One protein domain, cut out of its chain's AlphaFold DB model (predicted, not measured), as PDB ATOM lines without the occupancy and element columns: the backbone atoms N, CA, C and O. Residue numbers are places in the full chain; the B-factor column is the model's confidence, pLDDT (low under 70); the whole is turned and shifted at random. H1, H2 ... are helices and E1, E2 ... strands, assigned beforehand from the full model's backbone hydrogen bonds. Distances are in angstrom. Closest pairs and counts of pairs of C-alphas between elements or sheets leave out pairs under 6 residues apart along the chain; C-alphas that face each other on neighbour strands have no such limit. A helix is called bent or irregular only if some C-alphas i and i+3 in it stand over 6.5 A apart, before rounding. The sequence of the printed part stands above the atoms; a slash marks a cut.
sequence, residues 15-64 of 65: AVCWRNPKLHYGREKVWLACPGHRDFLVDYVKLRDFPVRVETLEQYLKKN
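This is residues 15 to 64 of the 65 residues of an uncharacterized protein of Winkia neuii (UniProt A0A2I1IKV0). A small three-stranded sheet is covered on one face by helix H1, which runs along its strands, while the short helix H2 packs on one end of the opposite face. The loop of the hairpin E1 and E2 reaches away from the sheet to Tyr 25. The printed part has 50 residues, with E1, E2, H1, E3 and H2 in that order; the sheet E2, E1, E3 is antiparallel and the class is mixed. The whole is compact but flat, with a radius of gyration of the C-alphas of 11.0 A and spans of 29 by 24 by 11 A.

E1, residues 15 to 18, is the inner strand and forms a hairpin with E2, residues 29 to 33; N 16 and O 31 are 2.8 A apart, within hydrogen-bond range. On its other side is E3, residues 52 to 56, with N 17 and O 53 at 2.9 A. H1, residues 35 to 46, is over E1 at a height of 8.2 A over the sheet; the closest C-alphas of the two, Val 16 and Val 42, are 6.7 A apart. E2, H1 and E3 form a split strand-helix-strand unit, two strands running the same way with E1 between them, and its crossover is right-handed. H2, residues 57 to 64, is on the opposite face, 9.5 A over the sheet, and apart from H1. Each O i to N i+4 pair is within hydrogen-bond range in H2, and 6 of 8 in H1.

E1 begins at C-alpha 15 (46.817, -25.755, -3.362). E2 measures 13.0 A, E3 13.7 A and H1 17.8 A; H1 is irregular, with C-alphas 36 and 39 at 7.6 A. H2 ends at C-alpha 64 (37.232, -22.126, -9.051).

The two C-alphas farthest apart, Tyr 25 and Gly 36, are 31.7 A apart. The printed part has no cut and no long link, and no printed residue is under 70 in pLDDT.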
ATOM      1  N   ALA A  15      47.731 -26.420  -4.274       98.69
ATOM      2  CA  ALA A  15      46.817 -25.755  -3.362       98.69
ATOM      3  C   ALA A  15      46.611 -26.645  -2.127       98.69
ATOM      4  O   ALA A  15      46.144 -27.779  -2.229       98.69
ATOM      5  N   VAL A  16      46.979 -26.135  -0.952       98.69
ATOM      6  CA  VAL A  16      46.720 -26.748   0.354       98.69
ATOM      7  C   VAL A  16      45.430 -26.140   0.891       98.69
ATOM      8  O   VAL A  16      45.424 -25.022   1.413       98.69
ATOM      9  N   CYS A  17      44.329 -26.864   0.721       98.50
ATOM     10  CA  CYS A  17      42.986 -26.423   1.081       98.50
ATOM     11  C   CYS A  17      42.625 -26.968   2.463       98.50
ATOM     12  O   CYS A  17      42.674 -28.178   2.689       98.50
ATOM     13  N   TRP A  18      42.254 -26.094   3.392       98.25
ATOM     14  CA  TRP A  18      42.018 -26.459   4.786       98.25
ATOM     15  C   TRP A  18      40.886 -25.662   5.429       98.25
ATOM     16  O   TRP A  18      40.525 -24.569   4.991       98.25
ATOM     17  N   ARG A  19      40.324 -26.201   6.514       97.62
ATOM     18  CA  ARG A  19      39.283 -25.538   7.317       97.62
ATOM     19  C   ARG A  19      39.698 -25.473   8.777       97.62
ATOM     20  O   ARG A  19      40.357 -26.376   9.275       97.62
ATOM     21  N   ASN A  20      39.293 -24.412   9.470       96.25
ATOM     22  CA  ASN A  20      39.417 -24.346  10.924       96.25
ATOM     23  C   ASN A  20      38.102 -24.850  11.549       96.25
ATOM     24  O   ASN A  20      37.140 -24.081  11.559       96.25
ATOM     25  N   PRO A  21      38.037 -26.085  12.082       94.06
ATOM     26  CA  PRO A  21      36.815 -26.641  12.661       94.06
ATOM     27  C   PRO A  21      36.329 -25.866  13.894       94.06
ATOM     28  O   PRO A  21      35.157 -25.951  14.240       94.06
ATOM     29  N   LYS A  22      37.194 -25.056  14.523       92.31
ATOM     30  CA  LYS A  22      36.808 -24.163  15.628       92.31
ATOM     31  C   LYS A  22      35.967 -22.966  15.164       92.31
ATOM     32  O   LYS A  22      35.420 -22.255  15.996       92.31
ATOM     33  N   LEU A  23      35.892 -22.707  13.856       92.56
ATOM     34  CA  LEU A  23      35.078 -21.645  13.267       92.56
ATOM     35  C   LEU A  23      33.931 -22.270  12.474       92.56
ATOM     36  O   LEU A  23      34.079 -22.559  11.289       92.56
ATOM     37  N   HIS A  24      32.777 -22.436  13.120       88.06
ATOM     38  CA  HIS A  24      31.616 -23.125  12.542       88.06
ATOM     39  C   HIS A  24      31.106 -22.514  11.225       88.06
ATOM     40  O   HIS A  24      30.623 -23.237  10.362       88.06
ATOM     41  N   TYR A  25      31.279 -21.203  11.037       91.62
ATOM     42  CA  TYR A  25      30.894 -20.479   9.817       91.62
ATOM     43  C   TYR A  25      32.106 -20.077   8.960       91.62
ATOM     44  O   TYR A  25      32.024 -19.205   8.095       91.62
ATOM     45  N   GLY A  26      33.271 -20.669   9.231       85.06
ATOM     46  CA  GLY A  26      34.502 -20.374   8.517       85.06
ATOM     47  C   GLY A  26      34.494 -20.968   7.113       85.06
ATOM     48  O   GLY A  26      34.333 -22.177   6.940       85.06
ATOM     49  N   ARG A  27      34.746 -20.126   6.106       92.31
ATOM     50  CA  ARG A  27      35.044 -20.614   4.755       92.31
ATOM     51  C   ARG A  27      36.348 -21.408   4.729       92.31
ATOM     52  O   ARG A  27      37.239 -21.214   5.563       92.31
ATOM     53  N   GLU A  28      36.464 -22.257   3.720       95.00
ATOM     54  CA  GLU A  28      37.722 -22.903   3.380       95.00
ATOM     55  C   GLU A  28      38.814 -21.874   3.089       95.00
ATOM     56  O   GLU A  28      38.580 -20.819   2.495       95.00
ATOM     57  N   LYS A  29      40.015 -22.179   3.563       97.25
ATOM     58  CA  LYS A  29      41.218 -21.394   3.340       97.25
ATOM     59  C   LYS A  29      42.142 -22.179   2.433       97.25
ATOM     60  O   LYS A  29      42.183 -23.405   2.486       97.25
ATOM     61  N   VAL A  30      42.906 -21.452   1.632       98.00
ATOM     62  CA  VAL A  30      43.835 -22.046   0.678       98.00
ATOM     63  C   VAL A  30      45.194 -21.396   0.842       98.00
ATOM     64  O   VAL A  30      45.313 -20.170   0.866       98.00
ATOM     65  N   TRP A  31      46.217 -22.230   0.981       98.50
ATOM     66  CA  TRP A  31      47.614 -21.830   0.898       98.50
ATOM     67  C   TRP A  31      48.222 -22.426  -0.359       98.50
ATOM     68  O   TRP A  31      48.105 -23.621  -0.609       98.50
ATOM     69  N   LEU A  32      48.896 -21.598  -1.145       98.62
ATOM     70  CA  LEU A  32      49.613 -22.065  -2.322       98.62
ATOM     71  C   LEU A  32      50.991 -22.587  -1.911       98.62
ATOM     72  O   LEU A  32      51.665 -21.965  -1.087       98.62
ATOM     73  N   ALA A  33      51.436 -23.706  -2.473       98.75
ATOM     74  CA  ALA A  33      52.692 -24.345  -2.090       98.75
ATOM     75  C   ALA A  33      53.562 -24.676  -3.303       98.75
ATOM     76  O   ALA A  33      53.067 -25.198  -4.299       98.75
ATOM     77  N   CYS A  34      54.862 -24.386  -3.203       98.81
ATOM     78  CA  CYS A  34      55.869 -24.976  -4.084       98.81
ATOM     79  C   CYS A  34      56.183 -26.414  -3.622       98.81
ATOM     80  O   CYS A  34      55.858 -26.756  -2.475       98.81
ATOM     81  N   PRO A  35      56.848 -27.245  -4.445       98.56
ATOM     82  CA  PRO A  35      57.210 -28.612  -4.064       98.56
ATOM     83  C   PRO A  35      57.967 -28.699  -2.733       98.56
ATOM     84  O   PRO A  35      57.630 -29.526  -1.892       98.56
ATOM     85  N   GLY A  36      58.906 -27.778  -2.486       98.38
ATOM     86  CA  GLY A  36      59.722 -27.774  -1.265       98.38
ATOM     87  C   GLY A  36      58.971 -27.443   0.031       98.38
ATOM     88  O   GLY A  36      59.488 -27.701   1.113       98.38
ATOM     89  N   HIS A  37      57.762 -26.878  -0.046       98.75
ATOM     90  CA  HIS A  37      56.995 -26.462   1.136       98.75
ATOM     91  C   HIS A  37      55.613 -27.106   1.250       98.75
ATOM     92  O   HIS A  37      54.912 -26.845   2.230       98.75
ATOM     93  N   ARG A  38      55.199 -27.933   0.282       98.62
ATOM     94  CA  ARG A  38      53.902 -28.625   0.309       98.62
ATOM     95  C   ARG A  38      53.704 -29.374   1.622       98.62
ATOM     96  O   ARG A  38      52.736 -29.103   2.328       98.62
ATOM     97  N   ASP A  39      54.632 -30.263   1.955       98.62
ATOM     98  CA  ASP A  39      54.465 -31.166   3.095       98.62
ATOM     99  C   ASP A  39      54.571 -30.406   4.422       98.62
ATOM    100  O   ASP A  39      53.708 -30.561   5.280       98.62
ATOM    101  N   PHE A  40      55.499 -29.447   4.528       98.31
ATOM    102  CA  PHE A  40      55.587 -28.550   5.685       98.31
ATOM    103  C   PHE A  40      54.263 -27.822   5.977       98.31
ATOM    104  O   PHE A  40      53.817 -27.752   7.123       98.31
ATOM    105  N   LEU A  41      53.615 -27.267   4.946       98.62
ATOM    106  CA  LEU A  41      52.345 -26.557   5.110       98.62
ATOM    107  C   LEU A  41      51.200 -27.510   5.469       98.62
ATOM    108  O   LEU A  41      50.367 -27.156   6.302       98.62
ATOM    109  N   VAL A  42      51.161 -28.709   4.884       98.75
ATOM    110  CA  VAL A  42      50.172 -29.746   5.224       98.75
ATOM    111  C   VAL A  42      50.324 -30.186   6.674       98.75
ATOM    112  O   VAL A  42      49.337 -30.217   7.408       98.75
ATOM    113  N   ASP A  43      51.546 -30.477   7.106       98.62
ATOM    114  CA  ASP A  43      51.833 -30.943   8.459       98.62
ATOM    115  C   ASP A  43      51.510 -29.868   9.492       98.62
ATOM    116  O   ASP A  43      50.920 -30.161  10.529       98.62
ATOM    117  N   TYR A  44      51.770 -28.596   9.177       97.88
ATOM    118  CA  TYR A  44      51.357 -27.482  10.027       97.88
ATOM    119  C   TYR A  44      49.837 -27.447  10.266       97.88
ATOM    120  O   TYR A  44      49.389 -27.094  11.364       97.88
ATOM    121  N   VAL A  45      49.036 -27.791   9.255       98.25
ATOM    122  CA  VAL A  45      47.575 -27.885   9.384       98.25
ATOM    123  C   VAL A  45      47.183 -29.140  10.169       98.25
ATOM    124  O   VAL A  45      46.392 -29.041  11.108       98.25
ATOM    125  N   LYS A  46      47.777 -30.298   9.856       98.06
ATOM    126  CA  LYS A  46      47.505 -31.569  10.548       98.06
ATOM    127  C   LYS A  46      47.840 -31.528  12.036       98.06
ATOM    128  O   LYS A  46      47.063 -32.034  12.828       98.06
ATOM    129  N   LEU A  47      48.926 -30.859  12.430       98.19
ATOM    130  CA  LEU A  47      49.310 -30.658  13.837       98.19
ATOM    131  C   LEU A  47      48.251 -29.916  14.668       98.19
ATOM    132  O   LEU A  47      48.351 -29.866  15.889       98.19
ATOM    133  N   ARG A  48      47.267 -29.284  14.019       97.12
ATOM    134  CA  ARG A  48      46.142 -28.600  14.672       97.12
ATOM    135  C   ARG A  48      44.846 -29.405  14.616       97.12
ATOM    136  O   ARG A  48      43.805 -28.855  14.969       97.12
ATOM    137  N   ASP A  49      44.904 -30.640  14.122       97.12
ATOM    138  CA  ASP A  49      43.752 -31.497  13.827       97.12
ATOM    139  C   ASP A  49      42.761 -30.841  12.856       97.12
ATOM    140  O   ASP A  49      41.546 -31.048  12.900       97.12
ATOM    141  N   PHE A  50      43.272 -29.986  11.968       97.44
ATOM    142  CA  PHE A  50      42.454 -29.306  10.977       97.44
ATOM    143  C   PHE A  50      42.320 -30.190   9.731       97.44
ATOM    144  O   PHE A  50      43.331 -30.690   9.226       97.44
ATOM    145  N   PRO A  51      41.102 -30.355   9.179       97.50
ATOM    146  CA  PRO A  51      40.920 -31.029   7.904       97.50
ATOM    147  C   PRO A  51      41.713 -30.317   6.808       97.50
ATOM    148  O   PRO A  51      41.609 -29.095   6.648       97.50
ATOM    149  N   VAL A  52      42.476 -31.091   6.043       98.50
ATOM    150  CA  VAL A  52      43.312 -30.596   4.950       98.50
ATOM    151  C   VAL A  52      43.268 -31.556   3.775       98.50
ATOM    152  O   VAL A  52      43.284 -32.774   3.949       98.50
ATOM    153  N   ARG A  53      43.246 -30.998   2.570       98.44
ATOM    154  CA  ARG A  53      43.494 -31.723   1.327       98.44
ATOM    155  C   ARG A  53      44.498 -30.958   0.478       98.44
ATOM    156  O   ARG A  53      44.669 -29.749   0.645       98.44
ATOM    157  N   VAL A  54      45.133 -31.669  -0.441       98.56
ATOM    158  CA  VAL A  54      46.056 -31.076  -1.406       98.56
ATOM    159  C   VAL A  54      45.576 -31.390  -2.809       98.56
ATOM    160  O   VAL A  54      45.227 -32.529  -3.103       98.56
ATOM    161  N   GLU A  55      45.590 -30.376  -3.660       98.31
ATOM    162  CA  GLU A  55      45.306 -30.472  -5.091       98.31
ATOM    163  C   GLU A  55      46.483 -29.873  -5.866       98.31
ATOM    164  O   GLU A  55      47.230 -29.053  -5.315       98.31
ATOM    165  N   THR A  56      46.665 -30.245  -7.136       98.38
ATOM    166  CA  THR A  56      47.558 -29.450  -7.990       98.38
ATOM    167  C   THR A  56      46.958 -28.057  -8.166       98.38
ATOM    168  O   THR A  56      45.738 -27.877  -8.129       98.38
ATOM    169  N   LEU A  57      47.807 -27.048  -8.349       97.88
ATOM    170  CA  LEU A  57      47.346 -25.681  -8.562       97.88
ATOM    171  C   LEU A  57      46.438 -25.609  -9.794       97.88
ATOM    172  O   LEU A  57      45.405 -24.954  -9.750       97.88
ATOM    173  N   GLU A  58      46.766 -26.345 -10.853       97.56
ATOM    174  CA  GLU A  58      45.932 -26.442 -12.052       97.56
ATOM    175  C   GLU A  58      44.528 -26.995 -11.753       97.56
ATOM    176  O   GLU A  58      43.531 -26.407 -12.170       97.56
ATOM    177  N   GLN A  59      44.433 -28.103 -11.008       98.06
ATOM    178  CA  GLN A  59      43.149 -28.698 -10.623       98.06
ATOM    179  C   GLN A  59      42.316 -27.743  -9.774       98.06
ATOM    180  O   GLN A  59      41.105 -27.648  -9.967       98.06
ATOM    181  N   TYR A  60      42.965 -27.044  -8.843       97.56
ATOM    182  CA  TYR A  60      42.298 -26.077  -7.987       97.56
ATOM    183  C   TYR A  60      41.728 -24.912  -8.801       97.56
ATOM    184  O   TYR A  60      40.561 -24.576  -8.626       97.56
ATOM    185  N   LEU A  61      42.508 -24.323  -9.712       95.94
ATOM    186  CA  LEU A  61      42.049 -23.198 -10.534       95.94
ATOM    187  C   LEU A  61      40.878 -23.597 -11.429       95.94
ATOM    188  O   LEU A  61      39.840 -22.956 -11.369       95.94
ATOM    189  N   LYS A  62      40.969 -24.740 -12.119       96.75
ATOM    190  CA  LYS A  62      39.877 -25.259 -12.963       96.75
ATOM    191  C   LYS A  62      38.544 -25.441 -12.229       96.75
ATOM    192  O   LYS A  62      37.499 -25.430 -12.864       96.75
ATOM    193  N   LYS A  63      38.569 -25.678 -10.914       92.94
ATOM    194  CA  LYS A  63      37.359 -25.834 -10.088       92.94
ATOM    195  C   LYS A  63      36.789 -24.509  -9.577       92.94
ATOM    196  O   LYS A  63      35.685 -24.520  -9.042       92.94
ATOM    197  N   ASN A  64      37.562 -23.426  -9.640       86.31
ATOM    198  CA  ASN A  64      37.232 -22.126  -9.051       86.31
ATOM    199  C   ASN A  64      37.187 -20.981 -10.084       86.31
ATOM    200  O   ASN A  64      36.978 -19.838  -9.674       86.31
TER     201      ASN A  64